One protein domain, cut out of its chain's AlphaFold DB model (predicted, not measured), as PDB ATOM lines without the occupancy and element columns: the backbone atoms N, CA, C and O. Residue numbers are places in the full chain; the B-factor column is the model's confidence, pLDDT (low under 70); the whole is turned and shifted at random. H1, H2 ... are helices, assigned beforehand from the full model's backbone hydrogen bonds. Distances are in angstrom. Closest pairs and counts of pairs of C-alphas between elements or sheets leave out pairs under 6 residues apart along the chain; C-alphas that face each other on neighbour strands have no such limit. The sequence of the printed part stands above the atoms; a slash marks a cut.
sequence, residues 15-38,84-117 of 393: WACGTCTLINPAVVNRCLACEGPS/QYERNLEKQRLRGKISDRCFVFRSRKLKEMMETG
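Overview. This is residues 15 to 38 and 84 to 117 of the 393 residues of the protein "RanBP2-type domain-containing protein" of Planoprotostelium fungivorum (UniProt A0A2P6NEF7). A helical hairpin, the longer H2 side by side with H1, has a wound, loosely looped stretch without a named element, residues 15 to 38, beyond its linked end. The last part of H2, residues 111 to 116, and Gly 117 stick out. The printed part has 58 residues with two named helices, H1 then H2, and no named strand; the class is all helix, though under half of the residues are in named elements. It is only just loose, close to compact, with a radius of gyration of the C-alphas of 12.4 A, and flat, spanning 35 by 28 by 13 A.

Arrangement. H2, residues 100 to 116, touches H1, residues 84 to 94; their closest C-alphas, of Phe 103 and Arg 93, are 6.6 A apart. They run opposite ways at a shallow tilt of 10 degrees, a helical hairpin. In both, every O i to N i+4 pair is within hydrogen-bond range. Residues 15 to 16 pair antiparallel with residues 23 to 24.

Along the chain. H2 measures 24.3 A from C-alpha 100 at (-33.279, 31.110, 47.038) to C-alpha 116 at (-55.981, 25.109, 40.682). H1 measures 15.5 A, from C-alpha 84 at (-42.185, 14.968, 48.471).

Size, cuts and confidence. The C-alphas farthest apart, of Val 27 and Gln 84, are 36.8 A apart. Residues 39 to 83 are not printed; C-alphas 38 and 84 are 29.1 A apart across this cut. The H1 to H2 link is tight. pLDDT is under 70 at residues 16 to 24, 28 and 31 to 37.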
ATOM      1  N   TRP A  15     -30.792  33.599  25.658       72.38
ATOM      2  CA  TRP A  15     -30.344  32.368  26.313       72.38
ATOM      3  C   TRP A  15     -31.300  31.915  27.414       72.38
ATOM      4  O   TRP A  15     -31.757  32.686  28.256       72.38
ATOM      5  N   ALA A  16     -31.555  30.614  27.480       64.44
ATOM      6  CA  ALA A  16     -32.394  30.065  28.531       64.44
ATOM      7  C   ALA A  16     -31.603  29.671  29.781       64.44
ATOM      8  O   ALA A  16     -30.535  29.048  29.707       64.44
ATOM      9  N   CYS A  17     -32.170  29.971  30.950       54.66
ATOM     10  CA  CYS A  17     -31.602  29.579  32.236       54.66
ATOM     11  C   CYS A  17     -31.492  28.050  32.323       54.66
ATOM     12  O   CYS A  17     -32.498  27.351  32.355       54.66
ATOM     13  N   GLY A  18     -30.272  27.522  32.477       51.69
ATOM     14  CA  GLY A  18     -30.044  26.084  32.694       51.69
ATOM     15  C   GLY A  18     -30.630  25.532  34.005       51.69
ATOM     16  O   GLY A  18     -30.557  24.330  34.235       51.69
ATOM     17  N   THR A  19     -31.183  26.401  34.859       46.19
ATOM     18  CA  THR A  19     -31.813  26.065  36.146       46.19
ATOM     19  C   THR A  19     -33.345  26.149  36.112       46.19
ATOM     20  O   THR A  19     -33.992  25.292  36.695       46.19
ATOM     21  N   CYS A  20     -33.934  27.159  35.458       46.84
ATOM     22  CA  CYS A  20     -35.388  27.417  35.476       46.84
ATOM     23  C   CYS A  20     -36.027  27.544  34.091       46.84
ATOM     24  O   CYS A  20     -37.202  27.869  34.006       46.84
ATOM     25  N   THR A  21     -35.237  27.370  33.031       51.47
ATOM     26  CA  THR A  21     -35.673  27.326  31.630       51.47
ATOM     27  C   THR A  21     -36.268  28.620  31.064       51.47
ATOM     28  O   THR A  21     -36.518  28.666  29.865       51.47
ATOM     29  N   LEU A  22     -36.406  29.694  31.861       52.84
ATOM     30  CA  LEU A  22     -36.781  31.026  31.363       52.84
ATOM     31  C   LEU A  22     -35.797  31.490  30.280       52.84
ATOM     32  O   LEU A  22     -34.586  31.462  30.518       52.84
ATOM     33  N   ILE A  23     -36.323  31.963  29.148       65.19
ATOM     34  CA  ILE A  23     -35.564  32.627  28.082       65.19
ATOM     35  C   ILE A  23     -35.225  34.053  28.524       65.19
ATOM     36  O   ILE A  23     -36.101  34.821  28.913       65.19
ATOM     37  N   ASN A  24     -33.938  34.383  28.512       62.06
ATOM     38  CA  ASN A  24     -33.409  35.666  28.947       62.06
ATOM     39  C   ASN A  24     -32.794  36.415  27.769       62.06
ATOM     40  O   ASN A  24     -32.105  35.780  26.964       62.06
ATOM     41  N   PRO A  25     -32.932  37.750  27.737       70.44
ATOM     42  CA  PRO A  25     -32.240  38.588  26.775       70.44
ATOM     43  C   PRO A  25     -30.735  38.309  26.746       70.44
ATOM     44  O   PRO A  25     -30.107  38.133  27.796       70.44
ATOM     45  N   ALA A  26     -30.119  38.332  25.568       75.50
ATOM     46  CA  ALA A  26     -28.686  38.052  25.437       75.50
ATOM     47  C   ALA A  26     -27.771  38.999  26.248       75.50
ATOM     48  O   ALA A  26     -26.658  38.629  26.632       75.50
ATOM     49  N   VAL A  27     -28.268  40.203  26.557       74.38
ATOM     50  CA  VAL A  27     -27.572  41.244  27.331       74.38
ATOM     51  C   VAL A  27     -27.478  40.949  28.828       74.38
ATOM     52  O   VAL A  27     -26.638  41.535  29.511       74.38
ATOM     53  N   VAL A  28     -28.308  40.045  29.362       67.44
ATOM     54  CA  VAL A  28     -28.258  39.702  30.787       67.44
ATOM     55  C   VAL A  28     -27.380  38.475  31.009       67.44
ATOM     56  O   VAL A  28     -27.540  37.429  30.395       67.44
ATOM     57  N   ASN A  29     -26.420  38.581  31.919       77.94
ATOM     58  CA  ASN A  29     -25.484  37.507  32.276       77.94
ATOM     59  C   ASN A  29     -25.998  36.619  33.425       77.94
ATOM     60  O   ASN A  29     -25.376  35.611  33.774       77.94
ATOM     61  N   ARG A  30     -27.157  36.965  33.985       71.88
ATOM     62  CA  ARG A  30     -27.916  36.191  34.964       71.88
ATOM     63  C   ARG A  30     -29.368  36.164  34.541       71.88
ATOM     64  O   ARG A  30     -29.872  37.114  33.953       71.88
ATOM     65  N   CYS A  31     -30.026  35.055  34.826       60.19
ATOM     66  CA  CYS A  31     -31.421  34.913  34.461       60.19
ATOM     67  C   CYS A  31     -32.291  35.920  35.217       60.19
ATOM     68  O   CYS A  31     -32.215  35.987  36.444       60.19
ATOM     69  N   LEU A  32     -33.168  36.618  34.501       57.03
ATOM     70  CA  LEU A  32     -34.108  37.592  35.043       57.03
ATOM     71  C   LEU A  32     -35.099  36.983  36.038       57.03
ATOM     72  O   LEU A  32     -35.640  37.738  36.837       57.03
ATOM     73  N   ALA A  33     -35.312  35.660  36.029       48.53
ATOM     74  CA  ALA A  33     -36.128  34.949  37.021       48.53
ATOM     75  C   ALA A  33     -35.330  34.181  38.081       48.53
ATOM     76  O   ALA A  33     -35.688  34.229  39.251       48.53
ATOM     77  N   CYS A  34     -34.294  33.424  37.700       43.06
ATOM     78  CA  CYS A  34     -33.607  32.489  38.608       43.06
ATOM     79  C   CYS A  34     -32.291  33.050  39.173       43.06
ATOM     80  O   CYS A  34     -31.715  32.437  40.075       43.06
ATOM     81  N   GLU A  35     -31.756  34.123  38.574       53.38
ATOM     82  CA  GLU A  35     -30.380  34.640  38.732       53.38
ATOM     83  C   GLU A  35     -29.262  33.605  38.562       53.38
ATOM     84  O   GLU A  35     -28.077  33.877  38.791       53.38
ATOM     85  N   GLY A  36     -29.647  32.415  38.096       55.22
ATOM     86  CA  GLY A  36     -28.758  31.369  37.648       55.22
ATOM     87  C   GLY A  36     -27.799  31.974  36.636       55.22
ATOM     88  O   GLY A  36     -28.238  32.726  35.755       55.22
ATOM     89  N   PRO A  37     -26.494  31.712  36.798       63.16
ATOM     90  CA  PRO A  37     -25.508  32.300  35.925       63.16
ATOM     91  C   PRO A  37     -25.799  31.829  34.505       63.16
ATOM     92  O   PRO A  37     -26.046  30.640  34.263       63.16
ATOM     93  N   SER A  38     -25.734  32.759  33.559       70.25
ATOM     94  CA  SER A  38     -25.450  32.365  32.190       70.25
ATOM     95  C   SER A  38     -24.196  31.498  32.229       70.25
ATOM     96  O   SER A  38     -23.287  31.753  33.025       70.25
ATOM     97  N   GLN A  84     -43.369  15.356  49.231       94.88
ATOM     98  CA  GLN A  84     -42.185  14.968  48.471       94.88
ATOM     99  C   GLN A  84     -41.595  16.177  47.737       94.88
ATOM    100  O   GLN A  84     -40.371  16.350  47.750       94.88
ATOM    101  N   TYR A  85     -42.447  17.013  47.138       95.75
ATOM    102  CA  TYR A  85     -42.029  18.195  46.396       95.75
ATOM    103  C   TYR A  85     -41.274  19.174  47.299       95.75
ATOM    104  O   TYR A  85     -40.120  19.504  47.019       95.75
ATOM    105  N   GLU A  86     -41.888  19.585  48.413       94.56
ATOM    106  CA  GLU A  86     -41.307  20.509  49.396       94.56
ATOM    107  C   GLU A  86     -39.966  19.995  49.925       94.56
ATOM    108  O   GLU A  86     -38.946  20.688  49.851       94.56
ATOM    109  N   ARG A  87     -39.930  18.734  50.378       94.25
ATOM    110  CA  ARG A  87     -38.724  18.108  50.935       94.25
ATOM    111  C   ARG A  87     -37.587  18.047  49.918       94.25
ATOM    112  O   ARG A  87     -36.432  18.334  50.244       94.25
ATOM    113  N   ASN A  88     -37.884  17.650  48.683       95.12
ATOM    114  CA  ASN A  88     -36.876  17.552  47.631       95.12
ATOM    115  C   ASN A  88     -36.400  18.929  47.158       95.12
ATOM    116  O   ASN A  88     -35.223  19.070  46.809       95.12
ATOM    117  N   LEU A  89     -37.278  19.932  47.146       94.06
ATOM    118  CA  LEU A  89     -36.933  21.301  46.790       94.06
ATOM    119  C   LEU A  89     -36.028  21.939  47.855       94.06
ATOM    120  O   LEU A  89     -34.967  22.464  47.509       94.06
ATOM    121  N   GLU A  90     -36.372  21.803  49.138       93.81
ATOM    122  CA  GLU A  90     -35.555  22.288  50.260       93.81
ATOM    123  C   GLU A  90     -34.174  21.621  50.266       93.81
ATOM    124  O   GLU A  90     -33.133  22.276  50.311       93.81
ATOM    125  N   LYS A  91     -34.131  20.300  50.063       94.06
ATOM    126  CA  LYS A  91     -32.871  19.558  49.932       94.06
ATOM    127  C   LYS A  91     -31.997  20.061  48.779       94.06
ATOM    128  O   LYS A  91     -30.769  19.994  48.869       94.06
ATOM    129  N   GLN A  92     -32.582  20.529  47.675       93.06
ATOM    130  CA  GLN A  92     -31.827  21.126  46.568       93.06
ATOM    131  C   GLN A  92     -31.294  22.521  46.915       93.06
ATOM    132  O   GLN A  92     -30.151  22.822  46.551       93.06
ATOM    133  N   ARG A  93     -32.083  23.336  47.626       93.50
ATOM    134  CA  ARG A  93     -31.692  24.660  48.135       93.50
ATOM    135  C   ARG A  93     -30.506  24.540  49.094       93.50
ATOM    136  O   ARG A  93     -29.455  25.109  48.818       93.50
ATOM    137  N   LEU A  94     -30.614  23.697  50.124       91.75
ATOM    138  CA  LEU A  94     -29.554  23.477  51.121       91.75
ATOM    139  C   LEU A  94     -28.244  22.949  50.513       91.75
ATOM    140  O   LEU A  94     -27.159  23.203  51.026       91.75
ATOM    141  N   ARG A  95     -28.324  22.233  49.387       95.31
ATOM    142  CA  ARG A  95     -27.155  21.741  48.634       95.31
ATOM    143  C   ARG A  95     -26.598  22.754  47.626       95.31
ATOM    144  O   ARG A  95     -25.733  22.388  46.831       95.31
ATOM    145  N   GLY A  96     -27.129  23.976  47.574       90.50
ATOM    146  CA  GLY A  96     -26.713  25.023  46.635       90.50
ATOM    147  C   GLY A  96     -27.005  24.716  45.159       90.50
ATOM    148  O   GLY A  96     -26.433  25.358  44.269       90.50
ATOM    149  N   LYS A  97     -27.872  23.730  44.873       92.94
ATOM    150  CA  LYS A  97     -28.232  23.330  43.499       92.94
ATOM    151  C   LYS A  97     -29.208  24.309  42.849       92.94
ATOM    152  O   LYS A  97     -29.185  24.467  41.631       92.94
ATOM    153  N   ILE A  98     -30.033  24.969  43.658       90.75
ATOM    154  CA  ILE A  98     -30.955  26.029  43.242       90.75
ATOM    155  C   ILE A  98     -30.716  27.281  44.092       90.75
ATOM    156  O   ILE A  98     -30.230  27.176  45.214       90.75
ATOM    157  N   SER A  99     -31.020  28.457  43.543       90.25
ATOM    158  CA  SER A  99     -30.985  29.727  44.278       90.25
ATOM    159  C   SER A  99     -32.219  29.887  45.170       90.25
ATOM    160  O   SER A  99     -33.263  29.296  44.889       90.25
ATOM    161  N   ASP A 100     -32.139  30.756  46.178       85.31
ATOM    162  CA  ASP A 100     -33.279  31.110  47.038       85.31
ATOM    163  C   ASP A 100     -34.457  31.664  46.231       85.31
ATOM    164  O   ASP A 100     -35.611  31.321  46.476       85.31
ATOM    165  N   ARG A 101     -34.168  32.437  45.182       86.00
ATOM    166  CA  ARG A 101     -35.186  32.928  44.250       86.00
ATOM    167  C   ARG A 101     -35.870  31.796  43.475       86.00
ATOM    168  O   ARG A 101     -37.088  31.806  43.319       86.00
ATOM    169  N   CYS A 102     -35.103  30.802  43.015       86.50
ATOM    170  CA  CYS A 102     -35.642  29.606  42.361       86.50
ATOM    171  C   CYS A 102     -36.490  28.774  43.334       86.50
ATOM    172  O   CYS A 102     -37.556  28.298  42.955       86.50
ATOM    173  N   PHE A 103     -36.050  28.645  44.588       88.56
ATOM    174  CA  PHE A 103     -36.824  28.007  45.649       88.56
ATOM    175  C   PHE A 103     -38.185  28.696  45.827       88.56
ATOM    176  O   PHE A 103     -39.209  28.050  45.634       88.56
ATOM    177  N   VAL A 104     -38.212  30.014  46.059       89.88
ATOM    178  CA  VAL A 104     -39.463  30.778  46.234       89.88
ATOM    179  C   VAL A 104     -40.390  30.643  45.023       89.88
ATOM    180  O   VAL A 104     -41.581  30.375  45.182       89.88
ATOM    181  N   PHE A 105     -39.856  30.776  43.804       90.56
ATOM    182  CA  PHE A 105     -40.645  30.626  42.579       90.56
ATOM    183  C   PHE A 105     -41.295  29.239  42.475       90.56
ATOM    184  O   PHE A 105     -42.482  29.129  42.168       90.56
ATOM    185  N   ARG A 106     -40.533  28.175  42.750       90.88
ATOM    186  CA  ARG A 106     -41.008  26.790  42.633       90.88
ATOM    187  C   ARG A 106     -41.948  26.384  43.761       90.88
ATOM    188  O   ARG A 106     -42.846  25.590  43.497       90.88
ATOM    189  N   SER A 107     -41.788  26.945  44.958       91.19
ATOM    190  CA  SER A 107     -42.748  26.797  46.057       91.19
ATOM    191  C   SER A 107     -44.076  27.483  45.728       91.19
ATOM    192  O   SER A 107     -45.136  26.903  45.939       91.19
ATOM    193  N   ARG A 108     -44.037  28.680  45.121       91.44
ATOM    194  CA  ARG A 108     -45.253  29.355  44.638       91.44
ATOM    195  C   ARG A 108     -45.945  28.557  43.532       91.44
ATOM    196  O   ARG A 108     -47.156  28.401  43.590       91.44
ATOM    197  N   LYS A 109     -45.177  28.011  42.578       91.19
ATOM    198  CA  LYS A 109     -45.712  27.127  41.529       91.19
ATOM    199  C   LYS A 109     -46.425  25.915  42.136       91.19
ATOM    200  O   LYS A 109     -47.517  25.589  41.696       91.19
ATOM    201  N   LEU A 110     -45.832  25.256  43.140       91.88
ATOM    202  CA  LEU A 110     -46.491  24.144  43.835       91.88
ATOM    203  C   LEU A 110     -47.837  24.584  44.413       91.88
ATOM    204  O   LEU A 110     -48.839  23.934  44.148       91.88
ATOM    205  N   LYS A 111     -47.861  25.696  45.156       91.50
ATOM    206  CA  LYS A 111     -49.088  26.219  45.766       91.50
ATOM    207  C   LYS A 111     -50.186  26.467  44.726       91.50
ATOM    208  O   LYS A 111     -51.294  25.981  44.893       91.50
ATOM    209  N   GLU A 112     -49.848  27.126  43.622       90.62
ATOM    210  CA  GLU A 112     -50.775  27.392  42.515       90.62
ATOM    211  C   GLU A 112     -51.292  26.101  41.856       90.62
ATOM    212  O   GLU A 112     -52.490  25.967  41.610       90.62
ATOM    213  N   MET A 113     -50.421  25.113  41.626       91.31
ATOM    214  CA  MET A 113     -50.831  23.804  41.096       91.31
ATOM    215  C   MET A 113     -51.772  23.070  42.061       91.31
ATOM    216  O   MET A 113     -52.728  22.441  41.618       91.31
ATOM    217  N   MET A 114     -51.527  23.145  43.373       89.38
ATOM    218  CA  MET A 114     -52.395  22.515  44.378       89.38
ATOM    219  C   MET A 114     -53.744  23.230  44.512       89.38
ATOM    220  O   MET A 114     -54.756  22.570  44.723       89.38
ATOM    221  N   GLU A 115     -53.781  24.554  44.352       87.69
ATOM    222  CA  GLU A 115     -55.015  25.351  44.401       87.69
ATOM    223  C   GLU A 115     -55.880  25.168  43.146       87.69
ATOM    224  O   GLU A 115     -57.099  25.038  43.239       87.69
ATOM    225  N   THR A 116     -55.260  25.150  41.965       87.38
ATOM    226  CA  THR A 116     -55.981  25.109  40.682       87.38
ATOM    227  C   THR A 116     -56.233  23.689  40.177       87.38
ATOM    228  O   THR A 116     -57.153  23.464  39.390       87.38
ATOM    229  N   GLY A 117     -55.405  22.723  40.584       88.94
ATOM    230  CA  GLY A 117     -55.382  21.381  40.002       88.94
ATOM    231  C   GLY A 117     -54.882  21.347  38.553       88.94
ATOM    232  O   GLY A 117     -55.057  20.328  37.882       88.94
TER     233      GLY A 117